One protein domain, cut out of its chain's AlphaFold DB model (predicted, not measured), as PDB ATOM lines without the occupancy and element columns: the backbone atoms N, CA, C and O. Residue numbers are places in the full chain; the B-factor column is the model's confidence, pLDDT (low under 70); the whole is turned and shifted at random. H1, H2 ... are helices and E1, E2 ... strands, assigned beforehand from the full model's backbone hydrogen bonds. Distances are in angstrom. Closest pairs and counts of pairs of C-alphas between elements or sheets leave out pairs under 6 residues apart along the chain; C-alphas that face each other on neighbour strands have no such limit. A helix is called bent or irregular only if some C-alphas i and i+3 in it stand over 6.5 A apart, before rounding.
ATOM      1  N   THR A 296     243.339 206.540 199.072       83.12
ATOM      2  CA  THR A 296     244.404 206.683 198.089       83.12
ATOM      3  C   THR A 296     245.410 205.555 198.311       83.12
ATOM      4  O   THR A 296     245.697 205.184 199.452       83.12
ATOM      5  N   ASP A 297     245.995 205.030 197.236       85.38
ATOM      6  CA  ASP A 297     247.056 204.009 197.320       85.38
ATOM      7  C   ASP A 297     248.439 204.619 197.604       85.38
ATOM      8  O   ASP A 297     249.475 203.976 197.444       85.38
ATOM      9  N   LYS A 298     248.466 205.893 197.995       89.62
ATOM     10  CA  LYS A 298     249.671 206.688 198.154       89.62
ATOM     11  C   LYS A 298     250.097 206.737 199.619       89.62
ATOM     12  O   LYS A 298     249.273 206.852 200.531       89.62
ATOM     13  N   LYS A 299     251.404 206.625 199.851       91.31
ATOM     14  CA  LYS A 299     252.009 206.596 201.185       91.31
ATOM     15  C   LYS A 299     252.390 208.009 201.612       91.31
ATOM     16  O   LYS A 299     253.223 208.637 200.959       91.31
ATOM     17  N   TYR A 300     251.799 208.522 202.688       91.31
ATOM     18  CA  TYR A 300     252.019 209.905 203.129       91.31
ATOM     19  C   TYR A 300     252.863 209.980 204.395       91.31
ATOM     20  O   TYR A 300     252.769 209.129 205.276       91.31
ATOM     21  N   SER A 301     253.637 211.051 204.503       91.69
ATOM     22  CA  SER A 301     254.199 211.537 205.753       91.69
ATOM     23  C   SER A 301     253.460 212.818 206.138       91.69
ATOM     24  O   SER A 301     253.754 213.894 205.613       91.69
ATOM     25  N   LEU A 302     252.500 212.714 207.053       88.75
ATOM     26  CA  LEU A 302     251.783 213.856 207.606       88.75
ATOM     27  C   LEU A 302     252.506 214.358 208.860       88.75
ATOM     28  O   LEU A 302     252.645 213.628 209.840       88.75
ATOM     29  N   VAL A 303     252.950 215.611 208.832       86.31
ATOM     30  CA  VAL A 303     253.726 216.235 209.903       86.31
ATOM     31  C   VAL A 303     252.987 217.449 210.428       86.31
ATOM     32  O   VAL A 303     252.644 218.359 209.672       86.31
ATOM     33  N   HIS A 304     252.771 217.491 211.736       82.31
ATOM     34  CA  HIS A 304     252.175 218.644 212.394       82.31
ATOM     35  C   HIS A 304     253.262 219.506 213.034       82.31
ATOM     36  O   HIS A 304     254.078 219.019 213.818       82.31
ATOM     37  N   TRP A 305     253.249 220.803 212.731       77.44
ATOM     38  CA  TRP A 305     254.014 221.805 213.456       77.44
ATOM     39  C   TRP A 305     253.081 222.775 214.147       77.44
ATOM     40  O   TRP A 305     252.456 223.652 213.543       77.44
ATOM     41  N   VAL A 306     253.006 222.588 215.450       71.19
ATOM     42  CA  VAL A 306     251.952 223.154 216.259       71.19
ATOM     43  C   VAL A 306     252.574 224.133 217.247       71.19
ATOM     44  O   VAL A 306     253.136 223.732 218.250       71.19
ATOM     45  N   GLY A 307     252.540 225.422 216.944       73.19
ATOM     46  CA  GLY A 307     252.960 226.504 217.831       73.19
ATOM     47  C   GLY A 307     251.922 226.861 218.903       73.19
ATOM     48  O   GLY A 307     250.951 226.145 219.149       73.19
ATOM     49  N   LYS A 308     252.119 228.018 219.544       75.19
ATOM     50  CA  LYS A 308     251.241 228.542 220.611       75.19
ATOM     51  C   LYS A 308     249.878 229.008 220.093       75.19
ATOM     52  O   LYS A 308     248.995 229.338 220.873       75.19
ATOM     53  N   GLU A 309     249.719 229.065 218.778       80.56
ATOM     54  CA  GLU A 309     248.556 229.599 218.086       80.56
ATOM     55  C   GLU A 309     247.400 228.589 217.973       80.56
ATOM     56  O   GLU A 309     246.362 228.936 217.424       80.56
ATOM     57  N   LEU A 310     247.531 227.369 218.510       81.00
ATOM     58  CA  LEU A 310     246.482 226.337 218.487       81.00
ATOM     59  C   LEU A 310     245.095 226.844 218.875       81.00
ATOM     60  O   LEU A 310     244.129 226.605 218.153       81.00
ATOM     61  N   ASP A 311     245.022 227.544 220.004       83.88
ATOM     62  CA  ASP A 311     243.771 228.047 220.575       83.88
ATOM     63  C   ASP A 311     243.311 229.354 219.916       83.88
ATOM     64  O   ASP A 311     242.249 229.893 220.237       83.88
ATOM     65  N   SER A 312     244.103 229.885 218.980       85.50
ATOM     66  CA  SER A 312     243.715 231.065 218.218       85.50
ATOM     67  C   SER A 312     242.575 230.706 217.277       85.50
ATOM     68  O   SER A 312     242.561 229.644 216.651       85.50
ATOM     69  N   LYS A 313     241.612 231.617 217.156       85.94
ATOM     70  CA  LYS A 313     240.522 231.472 216.193       85.94
ATOM     71  C   LYS A 313     241.084 231.453 214.777       85.94
ATOM     72  O   LYS A 313     241.871 232.327 214.419       85.94
ATOM     73  N   LEU A 314     240.618 230.507 213.965       80.12
ATOM     74  CA  LEU A 314     240.995 230.419 212.554       80.12
ATOM     75  C   LEU A 314     240.529 231.662 211.771       80.12
ATOM     76  O   LEU A 314     241.205 232.131 210.859       80.12
ATOM     77  N   GLN A 315     239.363 232.205 212.133       78.62
ATOM     78  CA  GLN A 315     238.815 233.463 211.623       78.62
ATOM     79  C   GLN A 315     238.095 234.195 212.762       78.62
ATOM     80  O   GLN A 315     237.439 233.550 213.575       78.62
ATOM     81  N   GLU A 316     238.140 235.533 212.809       74.75
ATOM     82  CA  GLU A 316     237.606 236.323 213.941       74.75
ATOM     83  C   GLU A 316     236.156 235.976 214.335       74.75
ATOM     84  O   GLU A 316     235.813 235.947 215.520       74.75
ATOM     85  N   LYS A 317     235.305 235.697 213.338       73.38
ATOM     86  CA  LYS A 317     233.870 235.417 213.514       73.38
ATOM     87  C   LYS A 317     233.535 233.936 213.696       73.38
ATOM     88  O   LYS A 317     232.373 233.623 213.927       73.38
ATOM     89  N   ASN A 318     234.512 233.045 213.566       74.25
ATOM     90  CA  ASN A 318     234.298 231.606 213.595       74.25
ATOM     91  C   ASN A 318     234.695 231.049 214.981       74.25
ATOM     92  O   ASN A 318     235.758 231.420 215.489       74.25
ATOM     93  N   PRO A 319     233.863 230.210 215.632       83.12
ATOM     94  CA  PRO A 319     234.214 229.592 216.914       83.12
ATOM     95  C   PRO A 319     235.312 228.517 216.811       83.12
ATOM     96  O   PRO A 319     235.817 228.076 217.840       83.12
ATOM     97  N   VAL A 320     235.689 228.102 215.601       85.50
ATOM     98  CA  VAL A 320     236.708 227.079 215.334       85.50
ATOM     99  C   VAL A 320     238.124 227.634 215.516       85.50
ATOM    100  O   VAL A 320     238.464 228.714 215.013       85.50
ATOM    101  N   THR A 321     238.970 226.876 216.214       87.12
ATOM    102  CA  THR A 321     240.383 227.214 216.430       87.12
ATOM    103  C   THR A 321     241.290 226.665 215.324       87.12
ATOM    104  O   THR A 321     240.884 225.837 214.504       87.12
ATOM    105  N   ILE A 322     242.548 227.110 215.284       85.81
ATOM    106  CA  ILE A 322     243.564 226.523 214.399       85.81
ATOM    107  C   ILE A 322     243.765 225.035 214.724       85.81
ATOM    108  O   ILE A 322     243.881 224.217 213.811       85.81
ATOM    109  N   GLY A 323     243.747 224.668 216.009       85.19
ATOM    110  CA  GLY A 323     243.840 223.278 216.453       85.19
ATOM    111  C   GLY A 323     242.717 222.396 215.918       85.19
ATOM    112  O   GLY A 323     242.994 221.334 215.365       85.19
ATOM    113  N   ASP A 324     241.470 222.866 215.997       84.81
ATOM    114  CA  ASP A 324     240.313 222.150 215.448       84.81
ATOM    115  C   ASP A 324     240.471 221.900 213.935       84.81
ATOM    116  O   ASP A 324     240.157 220.819 213.431       84.81
ATOM    117  N   ALA A 325     240.987 222.886 213.194       85.44
ATOM    118  CA  ALA A 325     241.191 222.783 211.751       85.44
ATOM    119  C   ALA A 325     242.311 221.792 211.383       85.44
ATOM    120  O   ALA A 325     242.132 220.971 210.478       85.44
ATOM    121  N   ILE A 326     243.434 221.822 212.112       85.62
ATOM    122  CA  ILE A 326     244.543 220.866 211.958       85.62
ATOM    123  C   ILE A 326     244.068 219.449 212.275       85.62
ATOM    124  O   ILE A 326     244.269 218.550 211.462       85.62
ATOM    125  N   ALA A 327     243.398 219.257 213.413       84.25
ATOM    126  CA  ALA A 327     242.867 217.966 213.834       84.25
ATOM    127  C   ALA A 327     241.890 217.396 212.797       84.25
ATOM    128  O   ALA A 327     242.017 216.244 212.383       84.25
ATOM    129  N   THR A 328     240.970 218.229 212.305       85.56
ATOM    130  CA  THR A 328     240.016 217.844 211.260       85.56
ATOM    131  C   THR A 328     240.725 217.415 209.976       85.56
ATOM    132  O   THR A 328     240.421 216.352 209.432       85.56
ATOM    133  N   MET A 329     241.684 218.211 209.487       86.31
ATOM    134  CA  MET A 329     242.429 217.872 208.274       86.31
ATOM    135  C   MET A 329     243.229 216.585 208.452       86.31
ATOM    136  O   MET A 329     243.194 215.721 207.576       86.31
ATOM    137  N   ALA A 330     243.914 216.447 209.585       85.88
ATOM    138  CA  ALA A 330     244.722 215.284 209.894       85.88
ATOM    139  C   ALA A 330     243.883 214.007 209.913       85.88
ATOM    140  O   ALA A 330     244.276 213.022 209.298       85.88
ATOM    141  N   THR A 331     242.690 214.039 210.512       84.69
ATOM    142  CA  THR A 331     241.770 212.894 210.526       84.69
ATOM    143  C   THR A 331     241.280 212.521 209.126       84.69
ATOM    144  O   THR A 331     241.247 211.336 208.786       84.69
ATOM    145  N   ILE A 332     240.945 213.507 208.285       84.38
ATOM    146  CA  ILE A 332     240.535 213.258 206.892       84.38
ATOM    147  C   ILE A 332     241.685 212.630 206.099       84.38
ATOM    148  O   ILE A 332     241.488 211.614 205.434       84.38
ATOM    149  N   ILE A 333     242.882 213.218 206.181       85.44
ATOM    150  CA  ILE A 333     244.063 212.730 205.467       85.44
ATOM    151  C   ILE A 333     244.399 211.323 205.948       85.44
ATOM    152  O   ILE A 333     244.459 210.424 205.121       85.44
ATOM    153  N   ALA A 334     244.524 211.107 207.261       84.62
ATOM    154  CA  ALA A 334     244.816 209.807 207.865       84.62
ATOM    155  C   ALA A 334     243.916 208.696 207.322       84.62
ATOM    156  O   ALA A 334     244.386 207.604 207.005       84.62
ATOM    157  N   ARG A 335     242.621 208.997 207.173       84.44
ATOM    158  CA  ARG A 335     241.642 208.061 206.631       84.44
ATOM    159  C   ARG A 335     241.840 207.772 205.143       84.44
ATOM    160  O   ARG A 335     241.552 206.658 204.713       84.44
ATOM    161  N   ALA A 336     242.302 208.756 204.380       82.38
ATOM    162  CA  ALA A 336     242.558 208.640 202.952       82.38
ATOM    163  C   ALA A 336     243.890 207.941 202.624       82.38
ATOM    164  O   ALA A 336     244.072 207.493 201.499       82.38
ATOM    165  N   THR A 337     244.849 207.880 203.549       82.31
ATOM    166  CA  THR A 337     246.217 207.423 203.237       82.31
ATOM    167  C   THR A 337     246.392 205.899 203.223       82.31
ATOM    168  O   THR A 337     245.638 205.170 203.872       82.31
ATOM    169  N   HIS A 338     247.445 205.408 202.556       84.94
ATOM    170  CA  HIS A 338     247.869 204.007 202.653       84.94
ATOM    171  C   HIS A 338     248.265 203.624 204.094       84.94
ATOM    172  O   HIS A 338     248.796 204.449 204.835       84.94
ATOM    173  N   ARG A 339     248.102 202.351 204.486       81.00
ATOM    174  CA  ARG A 339     248.391 201.849 205.853       81.00
ATOM    175  C   ARG A 339     249.833 202.060 206.341       81.00
ATOM    176  O   ARG A 339     250.065 202.100 207.543       81.00
ATOM    177  N   ASP A 340     250.780 202.169 205.412       84.62
ATOM    178  CA  ASP A 340     252.206 202.379 205.708       84.62
ATOM    179  C   ASP A 340     252.563 203.870 205.834       84.62
ATOM    180  O   ASP A 340     253.737 204.224 205.945       84.62
ATOM    181  N   SER A 341     251.566 204.753 205.780       86.31
ATOM    182  CA  SER A 341     251.741 206.183 206.012       86.31
ATOM    183  C   SER A 341     252.099 206.461 207.466       86.31
ATOM    184  O   SER A 341     251.767 205.698 208.378       86.31
ATOM    185  N   GLU A 342     252.775 207.579 207.694       87.75
ATOM    186  CA  GLU A 342     253.091 208.050 209.032       87.75
ATOM    187  C   GLU A 342     252.402 209.376 209.324       87.75
ATOM    188  O   GLU A 342     252.281 210.244 208.461       87.75
ATOM    189  N   ILE A 343     251.947 209.516 210.566       81.44
ATOM    190  CA  ILE A 343     251.374 210.751 211.086       81.44
ATOM    191  C   ILE A 343     252.141 211.078 212.349       81.44
ATOM    192  O   ILE A 343     252.159 210.291 213.300       81.44
ATOM    193  N   VAL A 344     252.847 212.199 212.320       79.25
ATOM    194  CA  VAL A 344     253.864 212.516 213.314       79.25
ATOM    195  C   VAL A 344     253.802 213.983 213.714       79.25
ATOM    196  O   VAL A 344     253.359 214.853 212.966       79.25
ATOM    197  N   THR A 345     254.261 214.260 214.924       75.19
ATOM    198  CA  THR A 345     254.544 215.606 215.420       75.19
ATOM    199  C   THR A 345     255.933 215.621 216.045       75.19
ATOM    200  O   THR A 345     256.561 214.575 216.218       75.19
ATOM    201  N   TYR A 346     256.414 216.807 216.390       71.50
ATOM    202  CA  TYR A 346     257.716 217.005 217.008       71.50
ATOM    203  C   TYR A 346     257.561 217.695 218.353       71.50
ATOM    204  O   TYR A 346     256.881 218.700 218.433       71.50
ATOM    205  N   THR A 347     258.205 217.233 219.419       64.75
ATOM    206  CA  THR A 347     258.221 217.965 220.699       64.75
ATOM    207  C   THR A 347     259.636 217.980 221.246       64.75
ATOM    208  O   THR A 347     260.306 216.959 221.283       64.75
ATOM    209  N   SER A 348     260.150 219.162 221.602       64.94
ATOM    210  CA  SER A 348     261.516 219.317 222.140       64.94
ATOM    211  C   SER A 348     262.629 218.630 221.317       64.94
ATOM    212  O   SER A 348     263.677 218.300 221.859       64.94
ATOM    213  N   GLY A 349     262.418 218.436 220.006       63.88
ATOM    214  CA  GLY A 349     263.351 217.753 219.100       63.88
ATOM    215  C   GLY A 349     263.108 216.251 218.899       63.88
ATOM    216  O   GLY A 349     263.772 215.656 218.058       63.88
ATOM    217  N   GLU A 350     262.150 215.642 219.598       69.38
ATOM    218  CA  GLU A 350     261.794 214.228 219.451       69.38
ATOM    219  C   GLU A 350     260.603 214.040 218.503       69.38
ATOM    220  O   GLU A 350     259.626 214.791 218.549       69.38
ATOM    221  N   LYS A 351     260.685 213.015 217.644       77.06
ATOM    222  CA  LYS A 351     259.603 212.588 216.748       77.06
ATOM    223  C   LYS A 351     258.586 211.766 217.540       77.06
ATOM    224  O   LYS A 351     258.909 210.687 218.032       77.06
ATOM    225  N   ILE A 352     257.346 212.240 217.612       76.50
ATOM    226  CA  ILE A 352     256.225 211.530 218.235       76.50
ATOM    227  C   ILE A 352     255.288 211.035 217.140       76.50
ATOM    228  O   ILE A 352     254.770 211.824 216.350       76.50
ATOM    229  N   LYS A 353     255.029 209.725 217.113       77.75
ATOM    230  CA  LYS A 353     253.983 209.148 216.264       77.75
ATOM    231  C   LYS A 353     252.620 209.402 216.902       77.75
ATOM    232  O   LYS A 353     252.427 209.100 218.075       77.75
ATOM    233  N   LEU A 354     251.692 209.949 216.127       72.25
ATOM    234  CA  LEU A 354     250.329 210.204 216.575       72.25
ATOM    235  C   LEU A 354     249.420 209.044 216.169       72.25
ATOM    236  O   LEU A 354     249.480 208.550 215.042       72.25
ATOM    237  N   GLU A 355     248.555 208.631 217.091       68.62
ATOM    238  CA  GLU A 355     247.519 207.640 216.819       68.62
ATOM    239  C   GLU A 355     246.304 208.328 216.190       68.62
ATOM    240  O   GLU A 355     245.463 208.921 216.862       68.62
ATOM    241  N   PHE A 356     246.227 208.254 214.864       66.44
ATOM    242  CA  PHE A 356     245.018 208.527 214.095       66.44
ATOM    243  C   PHE A 356     244.494 207.209 213.503       66.44
ATOM    244  O   PHE A 356     245.287 206.299 213.248       66.44
ATOM    245  N   PRO A 357     243.189 207.093 213.212       56.47
ATOM    246  CA  PRO A 357     242.155 208.109 213.368       56.47
ATOM    247  C   PRO A 357     241.442 207.956 214.719       56.47
ATOM    248  O   PRO A 357     240.765 206.954 214.942       56.47
ATOM    249  N   SER A 358     241.512 208.959 215.600       57.44
ATOM    250  CA  SER A 358     240.399 209.121 216.539       57.44
ATOM    251  C   SER A 358     239.214 209.617 215.717       57.44
ATOM    252  O   SER A 358     239.329 210.564 214.938       57.44
ATOM    253  N   THR A 359     238.085 208.926 215.824       56.12
ATOM    254  CA  THR A 359     236.875 209.286 215.085       56.12
ATOM    255  C   THR A 359     236.201 210.534 215.658       56.12
ATOM    256  O   THR A 359     235.399 211.155 214.973       56.12
ATOM    257  N   ASP A 360     236.596 210.969 216.856       65.06
ATOM    258  CA  ASP A 360     236.196 212.243 217.447       65.06
ATOM    259  C   ASP A 360     237.198 213.351 217.069       65.06
ATOM    260  O   ASP A 360     238.344 213.366 217.536       65.06
ATOM    261  N   ALA A 361     236.759 214.278 216.211       56.75
ATOM    262  CA  ALA A 361     237.543 215.429 215.758       56.75
ATOM    263  C   ALA A 361     237.957 216.362 216.905       56.75
ATOM    264  O   ALA A 361     239.065 216.892 216.892       56.75
ATOM    265  N   LEU A 362     237.080 216.560 217.895       63.88
ATOM    266  CA  LEU A 362     237.344 217.444 219.030       63.88
ATOM    267  C   LEU A 362     238.334 216.799 219.998       63.88
ATOM    268  O   LEU A 362     239.218 217.477 220.520       63.88
ATOM    269  N   ALA A 363     238.239 215.482 220.188       66.25
ATOM    270  CA  ALA A 363     239.240 214.739 220.946       66.25
ATOM    271  C   ALA A 363     240.608 214.737 220.246       66.25
ATOM    272  O   ALA A 363     241.634 214.807 220.920       66.25
ATOM    273  N   CYS A 364     240.646 214.726 218.905       63.22
ATOM    274  CA  CYS A 364     241.901 214.842 218.153       63.22
ATOM    275  C   CYS A 364     242.641 216.152 218.457       63.22
ATOM    276  O   CYS A 364     243.869 216.137 218.512       63.22
ATOM    277  N   THR A 365     241.929 217.260 218.702       64.75
ATOM    278  CA  THR A 365     242.550 218.535 219.097       64.75
ATOM    279  C   THR A 365     243.321 218.401 220.414       64.75
ATOM    280  O   THR A 365     244.423 218.930 220.522       64.75
ATOM    281  N   ASN A 366     242.813 217.627 221.383       64.88
ATOM    282  CA  ASN A 366     243.506 217.381 222.658       64.88
ATOM    283  C   ASN A 366     244.787 216.547 222.496       64.88
ATOM    284  O   ASN A 366     245.682 216.625 223.334       64.88
ATOM    285  N   ASN A 367     244.883 215.761 221.420       62.88
ATOM    286  CA  ASN A 367     246.083 214.992 221.089       62.88
ATOM    287  C   ASN A 367     247.150 215.845 220.381       62.88
ATOM    288  O   ASN A 367     248.273 215.376 220.182       62.88
ATOM    289  N   LEU A 368     246.828 217.083 219.980       68.62
ATOM    290  CA  LEU A 368     247.816 218.002 219.429       68.62
ATOM    291  C   LEU A 368     248.687 218.539 220.563       68.62
ATOM    292  O   LEU A 368     248.224 219.232 221.465       68.62
ATOM    293  N   ILE A 369     249.979 218.240 220.493       65.19
ATOM    294  CA  ILE A 369     250.956 218.733 221.458       65.19
ATOM    295  C   ILE A 369     251.624 219.974 220.873       65.19
ATOM    296  O   ILE A 369     252.181 219.918 219.775       65.19
ATOM    297  N   ALA A 370     251.589 221.084 221.615       63.66
ATOM    298  CA  ALA A 370     252.334 222.282 221.256       63.66
ATOM    299  C   ALA A 370     253.845 221.985 221.217       63.66
ATOM    300  O   ALA A 370     254.456 221.518 222.180       63.66
ATOM    301  N   VAL A 371     254.447 222.281 220.077       65.12
ATOM    302  CA  VAL A 371     255.844 222.080 219.735       65.12
ATOM    303  C   VAL A 371     256.651 223.308 220.147       65.12
ATOM    304  O   VAL A 371     256.502 224.392 219.589       65.12
ATOM    305  N   ASN A 372     257.580 223.126 221.088       59.12
ATOM    306  CA  ASN A 372     258.636 224.100 221.404       59.12
ATOM    307  C   ASN A 372     259.981 223.711 220.747       59.12
ATOM    308  O   ASN A 372     261.043 223.853 221.348       59.12
ATOM    309  N   GLY A 373     259.935 223.148 219.537       62.09
ATOM    310  CA  GLY A 373     261.105 222.661 218.798       62.09
ATOM    311  C   GLY A 373     261.707 223.690 217.834       62.09
ATOM    312  O   GLY A 373     261.115 224.728 217.542       62.09
ATOM    313  N   SER A 374     262.874 223.368 217.270       71.38
ATOM    314  CA  SER A 374     263.471 224.124 216.160       71.38
ATOM    315  C   SER A 374     262.868 223.703 214.816       71.38
ATOM    316  O   SER A 374     262.796 222.512 214.530       71.38
ATOM    317  N   LEU A 375     262.507 224.664 213.955       76.62
ATOM    318  CA  LEU A 375     261.992 224.397 212.598       76.62
ATOM    319  C   LEU A 375     262.974 223.604 211.720       76.62
ATOM    320  O   LEU A 375     262.558 222.985 210.748       76.62
ATOM    321  N   SER A 376     264.264 223.596 212.070       77.62
ATOM    322  CA  SER A 376     265.267 222.749 211.406       77.62
ATOM    323  C   SER A 376     264.933 221.257 211.474       77.62
ATOM    324  O   SER A 376     265.190 220.548 210.508       77.62
ATOM    325  N   VAL A 377     264.283 220.801 212.549       79.75
ATOM    326  CA  VAL A 377     263.872 219.398 212.710       79.75
ATOM    327  C   VAL A 377     262.789 219.021 211.697       79.75
ATOM    328  O   VAL A 377     262.802 217.917 211.166       79.75
ATOM    329  N   LEU A 378     261.884 219.948 211.358       80.06
ATOM    330  CA  LEU A 378     260.917 219.712 210.282       80.06
ATOM    331  C   LEU A 378     261.595 219.577 208.926       80.06
ATOM    332  O   LEU A 378     261.203 218.725 208.141       80.06
ATOM    333  N   VAL A 379     262.570 220.441 208.631       82.56
ATOM    334  CA  VAL A 379     263.282 220.393 207.347       82.56
ATOM    335  C   VAL A 379     264.052 219.080 207.228       82.56
ATOM    336  O   VAL A 379     263.940 218.415 206.205       82.56
ATOM    337  N   GLN A 380     264.718 218.654 208.303       83.25
ATOM    338  CA  GLN A 380     265.381 217.354 208.368       83.25
ATOM    339  C   GLN A 380     264.393 216.191 208.175       83.25
ATOM    340  O   GLN A 380     264.676 215.258 207.434       83.25
ATOM    341  N   HIS A 381     263.201 216.252 208.777       84.94
ATOM    342  CA  HIS A 381     262.167 215.241 208.531       84.94
ATOM    343  C   HIS A 381     261.759 215.188 207.059       84.94
ATOM    344  O   HIS A 381     261.626 214.105 206.499       84.94
ATOM    345  N   VAL A 382     261.530 216.349 206.435       85.62
ATOM    346  CA  VAL A 382     261.182 216.418 205.009       85.62
ATOM    347  C   VAL A 382     262.285 215.767 204.174       85.62
ATOM    348  O   VAL A 382     261.964 214.960 203.309       85.62
ATOM    349  N   GLU A 383     263.554 216.066 204.467       86.25
ATOM    350  CA  GLU A 383     264.731 215.455 203.834       86.25
ATOM    351  C   GLU A 383     264.738 213.925 203.969       86.25
ATOM    352  O   GLU A 383     264.855 213.221 202.969       86.25
ATOM    353  N   GLU A 384     264.556 213.403 205.183       86.19
ATOM    354  CA  GLU A 384     264.552 211.961 205.468       86.19
ATOM    355  C   GLU A 384     263.350 211.229 204.839       86.19
ATOM    356  O   GLU A 384     263.441 210.051 204.480       86.19
ATOM    357  N   ALA A 385     262.216 211.916 204.692       87.00
ATOM    358  CA  ALA A 385     260.979 211.348 204.166       87.00
ATOM    359  C   ALA A 385     260.922 211.298 202.627       87.00
ATOM    360  O   ALA A 385     260.095 210.556 202.091       87.00
ATOM    361  N   LEU A 386     261.782 212.041 201.915       85.50
ATOM    362  CA  LEU A 386     261.737 212.174 200.451       85.50
ATOM    363  C   LEU A 386     261.689 210.833 199.713       85.50
ATOM    364  O   LEU A 386     260.879 210.674 198.804       85.50
ATOM    365  N   ASP A 387     262.514 209.871 200.121       84.25
ATOM    366  CA  ASP A 387     262.656 208.586 199.422       84.25
ATOM    367  C   ASP A 387     261.667 207.517 199.907       84.25
ATOM    368  O   ASP A 387     261.559 206.435 199.329       84.25
ATOM    369  N   SER A 388     260.952 207.796 200.999       89.38
ATOM    370  CA  SER A 388     260.126 206.808 201.698       89.38
ATOM    371  C   SER A 388     258.628 206.992 201.486       89.38
ATOM    372  O   SER A 388     257.873 206.084 201.844       89.38
ATOM    373  N   PHE A 389     258.188 208.133 200.957       91.44
ATOM    374  CA  PHE A 389     256.779 208.521 200.872       91.44
ATOM    375  C   PHE A 389     256.453 209.123 199.503       91.44
ATOM    376  O   PHE A 389     257.280 209.796 198.906       91.44
ATOM    377  N   ASP A 390     255.228 208.916 199.019       91.75
ATOM    378  CA  ASP A 390     254.726 209.568 197.805       91.75
ATOM    379  C   ASP A 390     254.426 211.054 198.038       91.75
ATOM    380  O   ASP A 390     254.525 211.871 197.121       91.75
ATOM    381  N   ALA A 391     254.021 211.405 199.261       92.44
ATOM    382  CA  ALA A 391     253.759 212.782 199.636       92.44
ATOM    383  C   ALA A 391     254.132 213.095 201.080       92.44
ATOM    384  O   ALA A 391     253.980 212.273 201.982       92.44
ATOM    385  N   ILE A 392     254.561 214.330 201.295       92.62
ATOM    386  CA  ILE A 392     254.860 214.908 202.595       92.62
ATOM    387  C   ILE A 392     253.902 216.078 202.783       92.62
ATOM    388  O   ILE A 392     253.856 216.982 201.953       92.62
ATOM    389  N   ILE A 393     253.110 216.059 203.849       91.69
ATOM    390  CA  ILE A 393     252.114 217.092 204.135       91.69
ATOM    391  C   ILE A 393     252.489 217.750 205.456       91.69
ATOM    392  O   ILE A 393     252.509 217.091 206.491       91.69
ATOM    393  N   VAL A 394     252.785 219.045 205.426       89.56
ATOM    394  CA  VAL A 394     253.207 219.830 206.587       89.56
ATOM    395  C   VAL A 394     252.066 220.753 207.005       89.56
ATOM    396  O   VAL A 394     251.723 221.680 206.276       89.56
ATOM    397  N   LEU A 395     251.483 220.516 208.183       88.38
ATOM    398  CA  LEU A 395     250.444 221.369 208.766       88.38
ATOM    399  C   LEU A 395     251.085 222.366 209.736       88.38
ATOM    400  O   LEU A 395     251.579 221.975 210.792       88.38
ATOM    401  N   LEU A 396     251.081 223.651 209.384       85.94
ATOM    402  CA  LEU A 396     251.682 224.738 210.158       85.94
ATOM    403  C   LEU A 396     250.593 225.538 210.885       85.94
ATOM    404  O   LEU A 396     249.739 226.155 210.246       85.94
ATOM    405  N   SER A 397     250.642 225.585 212.218       81.44
ATOM    406  CA  SER A 397     249.733 226.435 213.006       81.44
ATOM    407  C   SER A 397     250.220 227.883 213.154       81.44
ATOM    408  O   SER A 397     249.446 228.749 213.547       81.44
ATOM    409  N   SER A 398     251.507 228.140 212.902       74.06
ATOM    410  CA  SER A 398     252.167 229.443 213.064       74.06
ATOM    411  C   SER A 398     252.601 230.015 211.706       74.06
ATOM    412  O   SER A 398     252.870 229.220 210.804       74.06
ATOM    413  N   PRO A 399     252.772 231.347 211.560       68.44
ATOM    414  CA  PRO A 399     253.106 231.978 210.280       68.44
ATOM    415  C   PRO A 399     254.306 231.347 209.557       68.44
ATOM    416  O   PRO A 399     255.368 231.120 210.150       68.44
ATOM    417  N   ALA A 400     254.152 231.124 208.249       69.69
ATOM    418  CA  ALA A 400     255.112 230.422 207.394       69.69
ATOM    419  C   ALA A 400     256.476 231.127 207.220       69.69
ATOM    420  O   ALA A 400     257.424 230.518 206.731       69.69
ATOM    421  N   GLU A 401     256.626 232.380 207.657       74.50
ATOM    422  CA  GLU A 401     257.855 233.184 207.542       74.50
ATOM    423  C   GLU A 401     259.102 232.480 208.082       74.50
ATOM    424  O   GLU A 401     260.123 232.372 207.395       74.50
ATOM    425  N   LYS A 402     259.020 231.975 209.316       73.31
ATOM    426  CA  LYS A 402     260.149 231.296 209.964       73.31
ATOM    427  C   LYS A 402     260.451 229.958 209.289       73.31
ATOM    428  O   LYS A 402     261.618 229.568 209.178       73.31
ATOM    429  N   PHE A 403     259.410 229.264 208.820       78.44
ATOM    430  CA  PHE A 403     259.565 228.014 208.085       78.44
ATOM    431  C   PHE A 403     260.265 228.274 206.750       78.44
ATOM    432  O   PHE A 403     261.289 227.652 206.494       78.44
ATOM    433  N   LYS A 404     259.833 229.278 205.975       81.25
ATOM    434  CA  LYS A 404     260.465 229.679 204.709       81.25
ATOM    435  C   LYS A 404     261.953 229.976 204.855       81.25
ATOM    436  O   LYS A 404     262.748 229.504 204.050       81.25
ATOM    437  N   GLN A 405     262.347 230.750 205.869       78.75
ATOM    438  CA  GLN A 405     263.763 231.068 206.096       78.75
ATOM    439  C   GLN A 405     264.613 229.805 206.281       78.75
ATOM    440  O   GLN A 405     265.719 229.721 205.752       78.75
ATOM    441  N   THR A 406     264.081 228.815 206.994       77.25
ATOM    442  CA  THR A 406     264.768 227.544 207.242       77.25
ATOM    443  C   THR A 406     264.730 226.645 206.003       77.25
ATOM    444  O   THR A 406     265.763 226.127 205.588       77.25
ATOM    445  N   PHE A 407     263.564 226.536 205.365       81.94
ATOM    446  CA  PHE A 407     263.303 225.697 204.197       81.94
ATOM    447  C   PHE A 407     264.035 226.175 202.939       81.94
ATOM    448  O   PHE A 407     264.475 225.358 202.150       81.94
ATOM    449  N   SER A 408     264.258 227.484 202.769       77.81
ATOM    450  CA  SER A 408     264.968 228.049 201.604       77.81
ATOM    451  C   SER A 408     266.405 227.542 201.419       77.81
ATOM    452  O   SER A 408     266.989 227.715 200.352       77.81
ATOM    453  N   ARG A 409     266.985 226.931 202.459       72.44
ATOM    454  CA  ARG A 409     268.313 226.304 202.421       72.44
ATOM    455  C   ARG A 409     268.281 224.880 201.869       72.44
ATOM    456  O   ARG A 409     269.332 224.349 201.525       72.44
ATOM    457  N   PHE A 410     267.099 224.286 201.803       76.31
ATOM    458  CA  PHE A 410     266.848 222.943 201.321       76.31
ATOM    459  C   PHE A 410     266.288 223.000 199.895       76.31
ATOM    460  O   PHE A 410     265.434 223.826 199.570       76.31
ATOM    461  N   HIS A 411     266.796 222.132 199.023       72.56
ATOM    462  CA  HIS A 411     266.380 222.076 197.628       72.56
ATOM    463  C   HIS A 411     265.440 220.890 197.409       72.56
ATOM    464  O   HIS A 411     265.876 219.760 197.192       72.56
ATOM    465  N   PHE A 412     264.137 221.158 197.469       76.00
ATOM    466  CA  PHE A 412     263.108 220.173 197.157       76.00
ATOM    467  C   PHE A 412     262.982 220.016 195.634       76.00
ATOM    468  O   PHE A 412     262.742 221.000 194.936       76.00
ATOM    469  N   GLY A 413     263.135 218.800 195.101       63.97
ATOM    470  CA  GLY A 413     263.037 218.577 193.649       63.97
ATOM    471  C   GLY A 413     263.766 217.358 193.080       63.97
ATOM    472  O   GLY A 413     263.837 217.218 191.861       63.97
ATOM    473  N   VAL A 414     264.309 216.472 193.918       58.34
ATOM    474  CA  VAL A 414     264.886 215.198 193.468       58.34
ATOM    475  C   VAL A 414     263.858 214.096 193.732       58.34
ATOM    476  O   VAL A 414     263.658 213.715 194.878       58.34
ATOM    477  N   GLY A 415     263.166 213.622 192.690       70.94
ATOM    478  CA  GLY A 415     262.217 212.499 192.776       70.94
ATOM    479  C   GLY A 415     260.780 212.826 192.354       70.94
ATOM    480  O   GLY A 415     260.514 213.856 191.740       70.94
ATOM    481  N   THR A 416     259.852 211.909 192.649       82.06
ATOM    482  CA  THR A 416     258.407 212.039 192.353       82.06
ATOM    483  C   THR A 416     257.570 212.429 193.572       82.06
ATOM    484  O   THR A 416     256.349 212.552 193.462       82.06
ATOM    485  N   THR A 417     258.213 212.578 194.729       90.31
ATOM    486  CA  THR A 417     257.571 212.897 196.005       90.31
ATOM    487  C   THR A 417     256.999 214.300 195.976       90.31
ATOM    488  O   THR A 417     257.645 215.241 195.517       90.31
ATOM    489  N   ARG A 418     255.774 214.448 196.475       91.38
ATOM    490  CA  ARG A 418     255.050 215.720 196.491       91.38
ATOM    491  C   ARG A 418     255.040 216.343 197.873       91.38
ATOM    492  O   ARG A 418     254.779 215.656 198.852       91.38
ATOM    493  N   LEU A 419     255.277 217.643 197.963       91.12
ATOM    494  CA  LEU A 419     255.251 218.383 199.219       91.12
ATOM    495  C   LEU A 419     254.058 219.326 199.253       91.12
ATOM    496  O   LEU A 419     253.899 220.184 198.391       91.12
ATOM    497  N   VAL A 420     253.243 219.182 200.287       91.00
ATOM    498  CA  VAL A 420     252.114 220.061 200.569       91.00
ATOM    499  C   VAL A 420     252.400 220.818 201.853       91.00
ATOM    500  O   VAL A 420     252.671 220.210 202.886       91.00
ATOM    501  N   ILE A 421     252.315 222.142 201.810       88.94
ATOM    502  CA  ILE A 421     252.470 223.008 202.978       88.94
ATOM    503  C   ILE A 421     251.121 223.664 203.241       88.94
ATOM    504  O   ILE A 421     250.616 224.403 202.404       88.94
ATOM    505  N   VAL A 422     250.530 223.403 204.402       88.56
ATOM    506  CA  VAL A 422     249.253 223.993 204.809       88.56
ATOM    507  C   VAL A 422     249.508 224.970 205.941       88.56
ATOM    508  O   VAL A 422     249.825 224.569 207.057       88.56
ATOM    509  N   ASN A 423     249.359 226.259 205.662       86.56
ATOM    510  CA  ASN A 423     249.523 227.315 206.647       86.56
ATOM    511  C   ASN A 423     248.160 227.789 207.158       86.56
ATOM    512  O   ASN A 423     247.429 228.473 206.446       86.56
ATOM    513  N   PHE A 424     247.820 227.454 208.402       82.38
ATOM    514  CA  PHE A 424     246.544 227.843 209.009       82.38
ATOM    515  C   PHE A 424     246.547 229.277 209.556       82.38
ATOM    516  O   PHE A 424     245.476 229.854 209.748       82.38
ATOM    517  N   ALA A 425     247.723 229.865 209.784       74.69
ATOM    518  CA  ALA A 425     247.855 231.251 210.210       74.69
ATOM    519  C   ALA A 425     247.950 232.187 208.994       74.69
ATOM    520  O   ALA A 425     248.657 231.908 208.025       74.69
ATOM    521  N   SER A 426     247.275 233.338 209.059       65.38
ATOM    522  CA  SER A 426     247.397 234.383 208.033       65.38
ATOM    523  C   SER A 426     248.865 234.775 207.838       65.38
ATOM    524  O   SER A 426     249.521 235.215 208.780       65.38
ATOM    525  N   SER A 427     249.375 234.640 206.616       66.50
ATOM    526  CA  SER A 427     250.709 235.100 206.230       66.50
ATOM    527  C   SER A 427     250.707 235.473 204.751       66.50
ATOM    528  O   SER A 427     250.130 234.755 203.937       66.50
ATOM    529  N   ASP A 428     251.386 236.565 204.404       66.94
ATOM    530  CA  ASP A 428     251.613 236.982 203.011       66.94
ATOM    531  C   ASP A 428     252.844 236.293 202.390       66.94
ATOM    532  O   ASP A 428     253.361 236.715 201.352       66.94
ATOM    533  N   VAL A 429     253.368 235.252 203.042       69.75
ATOM    534  CA  VAL A 429     254.619 234.607 202.659       69.75
ATOM    535  C   VAL A 429     254.368 233.259 202.011       69.75
ATOM    536  O   VAL A 429     253.912 232.336 202.666       69.75
ATOM    537  N   THR A 430     254.765 233.157 200.742       74.88
ATOM    538  CA  THR A 430     254.788 231.909 199.970       74.88
ATOM    539  C   THR A 430     256.102 231.163 200.195       74.88
ATOM    540  O   THR A 430     257.174 231.724 199.941       74.88
ATOM    541  N   VAL A 431     256.039 229.932 200.690       77.06
ATOM    542  CA  VAL A 431     257.154 228.983 200.812       77.06
ATOM    543  C   VAL A 431     257.391 228.227 199.502       77.06
ATOM    544  O   VAL A 431     258.540 227.913 199.195       77.06
ATOM    545  N   GLU A 432     256.329 227.947 198.744       75.62
ATOM    546  CA  GLU A 432     256.390 227.220 197.469       75.62
ATOM    547  C   GLU A 432     257.272 227.929 196.424       75.62
ATOM    548  O   GLU A 432     257.231 229.155 196.287       75.62
ATOM    549  N   ASP A 433     258.050 227.150 195.659       76.56
ATOM    550  CA  ASP A 433     258.619 227.612 194.388       76.56
ATOM    551  C   ASP A 433     257.556 227.453 193.288       76.56
ATOM    552  O   ASP A 433     257.260 226.316 192.918       76.56
ATOM    553  N   PRO A 434     257.023 228.546 192.704       70.75
ATOM    554  CA  PRO A 434     255.959 228.478 191.695       70.75
ATOM    555  C   PRO A 434     256.328 227.681 190.437       70.75
ATOM    556  O   PRO A 434     255.468 227.403 189.604       70.75
ATOM    557  N   LYS A 435     257.617 227.384 190.233       76.00
ATOM    558  CA  LYS A 435     258.103 226.584 189.104       76.00
ATOM    559  C   LYS A 435     258.190 225.094 189.418       76.00
ATOM    560  O   LYS A 435     258.450 224.319 188.499       76.00
ATOM    561  N   ASN A 436     258.009 224.688 190.673       80.56
ATOM    562  CA  ASN A 436     258.119 223.300 191.089       80.56
ATOM    563  C   ASN A 436     256.739 222.616 191.074       80.56
ATOM    564  O   ASN A 436     255.949 222.825 191.992       80.56
ATOM    565  N   PRO A 437     256.444 221.740 190.092       82.19
ATOM    566  CA  PRO A 437     255.134 221.093 189.979       82.19
ATOM    567  C   PRO A 437     254.866 220.042 191.071       82.19
ATOM    568  O   PRO A 437     253.784 219.456 191.107       82.19
ATOM    569  N   PHE A 438     255.851 219.759 191.929       87.88
ATOM    570  CA  PHE A 438     255.747 218.819 193.043       87.88
ATOM    571  C   PHE A 438     255.565 219.515 194.393       87.88
ATOM    572  O   PHE A 438     255.531 218.830 195.414       87.88
ATOM    573  N   MET A 439     255.401 220.840 194.420       88.38
ATOM    574  CA  MET A 439     255.043 221.579 195.628       88.38
ATOM    575  C   MET A 439     253.646 222.198 195.513       88.38
ATOM    576  O   MET A 439     253.229 222.596 194.433       88.38
ATOM    577  N   LEU A 440     252.928 222.252 196.635       87.94
ATOM    578  CA  LEU A 440     251.653 222.951 196.771       87.94
ATOM    579  C   LEU A 440     251.598 223.651 198.125       87.94
ATOM    580  O   LEU A 440     251.699 223.003 199.169       87.94
ATOM    581  N   GLU A 441     251.356 224.953 198.128       86.81
ATOM    582  CA  GLU A 441     251.046 225.706 199.333       86.81
ATOM    583  C   GLU A 441     249.558 226.044 199.428       86.81
ATOM    584  O   GLU A 441     248.932 226.564 198.504       86.81
ATOM    585  N   VAL A 442     248.983 225.763 200.595       85.06
ATOM    586  CA  VAL A 442     247.599 226.083 200.920       85.06
ATOM    587  C   VAL A 442     247.562 227.006 202.123       85.06
ATOM    588  O   VAL A 442     248.085 226.683 203.185       85.06
ATOM    589  N   VAL A 443     246.901 228.152 201.968       79.12
ATOM    590  CA  VAL A 443     246.707 229.117 203.053       79.12
ATOM    591  C   VAL A 443     245.281 229.016 203.589       79.12
ATOM    592  O   VAL A 443     244.304 229.115 202.844       79.12
ATOM    593  N   GLY A 444     245.173 228.850 204.902       71.62
ATOM    594  CA  GLY A 444     243.931 228.701 205.639       71.62
ATOM    595  C   GLY A 444     243.286 227.329 205.465       71.62
ATOM    596  O   GLY A 444     243.908 226.337 205.088       71.62
ATOM    597  N   PHE A 445     241.991 227.286 205.758       70.38
ATOM    598  CA  PHE A 445     241.183 226.087 205.624       70.38
ATOM    599  C   PHE A 445     239.839 226.436 204.992       70.38
ATOM    600  O   PHE A 445     239.170 227.387 205.398       70.38
ATOM    601  N   SER A 446     239.436 225.656 203.995       67.00
ATOM    602  CA  SER A 446     238.124 225.737 203.363       67.00
ATOM    603  C   SER A 446     237.543 224.338 203.202       67.00
ATOM    604  O   SER A 446     238.269 223.343 203.196       67.00
ATOM    605  N   VAL A 447     236.234 224.264 202.966       63.88
ATOM    606  CA  VAL A 447     235.533 223.005 202.670       63.88
ATOM    607  C   VAL A 447     236.051 222.265 201.421       63.88
ATOM    608  O   VAL A 447     235.711 221.109 201.216       63.88
ATOM    609  N   ASN A 448     236.908 222.866 200.595       70.75
ATOM    610  CA  ASN A 448     237.480 222.186 199.424       70.75
ATOM    611  C   ASN A 448     238.981 221.901 199.567       70.75
ATOM    612  O   ASN A 448     239.582 221.312 198.670       70.75
ATOM    613  N   THR A 449     239.601 222.321 200.674       78.94
ATOM    614  CA  THR A 449     241.054 222.257 200.840       78.94
ATOM    615  C   THR A 449     241.564 220.817 200.812       78.94
ATOM    616  O   THR A 449     242.487 220.516 200.060       78.94
ATOM    617  N   THR A 450     240.950 219.903 201.565       79.44
ATOM    618  CA  THR A 450     241.453 218.525 201.640       79.44
ATOM    619  C   THR A 450     241.293 217.765 200.323       79.44
ATOM    620  O   THR A 450     242.171 216.991 199.959       79.44
ATOM    621  N   GLU A 451     240.219 218.016 199.567       78.69
ATOM    622  CA  GLU A 451     240.049 217.423 198.233       78.69
ATOM    623  C   GLU A 451     241.135 217.906 197.262       78.69
ATOM    624  O   GLU A 451     241.687 217.101 196.513       78.69
ATOM    625  N   ALA A 452     241.480 219.197 197.302       80.94
ATOM    626  CA  ALA A 452     242.559 219.746 196.485       80.94
ATOM    627  C   ALA A 452     243.916 219.102 196.822       80.94
ATOM    628  O   ALA A 452     244.642 218.713 195.912       80.94
ATOM    629  N   ILE A 453     244.215 218.923 198.114       86.25
ATOM    630  CA  ILE A 453     245.436 218.250 198.583       86.25
ATOM    631  C   ILE A 453     245.495 216.810 198.067       86.25
ATOM    632  O   ILE A 453     246.501 216.412 197.487       86.25
ATOM    633  N   MET A 454     244.419 216.034 198.233       85.25
ATOM    634  CA  MET A 454     244.392 214.634 197.793       85.25
ATOM    635  C   MET A 454     244.601 214.512 196.279       85.25
ATOM    636  O   MET A 454     245.437 213.726 195.844       85.25
ATOM    637  N   ARG A 455     243.928 215.345 195.477       82.62
ATOM    638  CA  ARG A 455     244.101 215.363 194.013       82.62
ATOM    639  C   ARG A 455     245.520 215.723 193.590       82.62
ATOM    640  O   ARG A 455     246.103 215.032 192.751       82.62
ATOM    641  N   PHE A 456     246.076 216.767 194.206       87.50
ATOM    642  CA  PHE A 456     247.451 217.177 193.961       87.50
ATOM    643  C   PHE A 456     248.415 216.032 194.247       87.50
ATOM    644  O   PHE A 456     249.314 215.797 193.455       87.50
ATOM    645  N   VAL A 457     248.209 215.280 195.331       87.62
ATOM    646  CA  VAL A 457     249.046 214.128 195.668       87.62
ATOM    647  C   VAL A 457     248.859 212.960 194.690       87.62
ATOM    648  O   VAL A 457     249.844 212.326 194.311       87.62
ATOM    649  N   GLU A 458     247.644 212.710 194.202       85.31
ATOM    650  CA  GLU A 458     247.346 211.617 193.265       85.31
ATOM    651  C   GLU A 458     247.903 211.826 191.855       85.31
ATOM    652  O   GLU A 458     248.323 210.869 191.211       85.31
ATOM    653  N   GLY A 459     247.936 213.060 191.351       79.94
ATOM    654  CA  GLY A 459     248.398 213.293 189.974       79.94
ATOM    655  C   GLY A 459     247.692 214.398 189.225       79.94
ATOM    656  O   GLY A 459     248.033 214.611 188.064       79.94
TER     657      GLY A 459
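AT A GLANCE: This is residues 296 to 459 of the 460 residues of the protein "60 kDa SS-A/Ro ribonucleoprotein" of Mizuhopecten yessoensis (UniProt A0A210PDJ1). A twisted six-stranded sheet is the middle layer of three, with helices H2 and H6 side by side over one face and H4 over the other. H1 and H3 pack on H2, H5 packs on H4, and E3 folds back on E2 as a hairpin at one edge. The 164 printed residues have six named helices and six named strands, in the order E1 H1 H2 E2 E3 H3 H4 E4 H5 E5 E6 H6; the class is mixed. The sheet, E3 E2 E1 E4 E5 E6, is mixed, with only E3 antiparallel to its neighbour. The whole is compact, with a radius of gyration of the C-alphas of 14.4 A and spans of 40 by 33 by 32 A.

IN THESE COORDINATES: In sheet order, the strands are E3, residues 350 to 353; E2, 342 to 347, 16.1 A long; E1, 300 to 305, 15.9 A, beginning at C-alpha 300 (252.019, 209.905, 203.129); E4, 391 to 396, 16.1 A; E5, 418 to 423, 16.4 A; and E6, 439 to 443, 13.5 A. The helices are H2, 322 to 336, 21.3 A; H6, 449 to 458, 14.5 A, ending at C-alpha 458 (247.346, 211.617, 193.265); H4, 375 to 385, 15.6 A; H1, 308 to 311; H3, 361 to 366; and H5, 401 to 407. H1 is irregular, with C-alphas 308 and 311 7.5 A apart.

HOW THE PARTS SIT: Backbone pairs within hydrogen-bond range include N 303 and O 393 of E1 and E4, 2.8 A; N 344 and O 302 of E2 and E1, 2.9 A; N 352 and O 345 of E3 and E2, 2.8 A; N 394 and O 420 of E4 and E5, 2.8 A; and N 442 and O 421 of E5 and E6, 2.8 A. E1, H1 H2, E2 and E4, H5, E5 are strand-helix-strand units, parallel neighbour strands joined through helices, with right-handed crossovers. H2 lies over E1 and E4 at a height of 9.6 A over the sheet. H6, on the same face, lies over E5 at 9.1 A. H4, on the opposite face, lies over E1 at 8.5 A. H2 touches H1, closest C-alphas Leu 310 and Gly 323, 4.5 A, and H3, Ala 327 and Thr 365, 5.3 A. H4 touches H5, closest C-alphas Val 379 and Phe 407, 6.2 A, at a steep tilt of 43 degrees. Every O i to N i+4 pair is within range in H2, H4, H5 and H6, and 1 of 2 in H3; H1 is too short for one.

THE WHOLE: The C-alphas farthest apart, Lys 317 and Val 414, are 42.1 A apart. The printed part has no cut, and its one long link is E5 to E6. Mean pLDDT of the printed part is 78.6; 33 residues are under 70, among them 355 to 373.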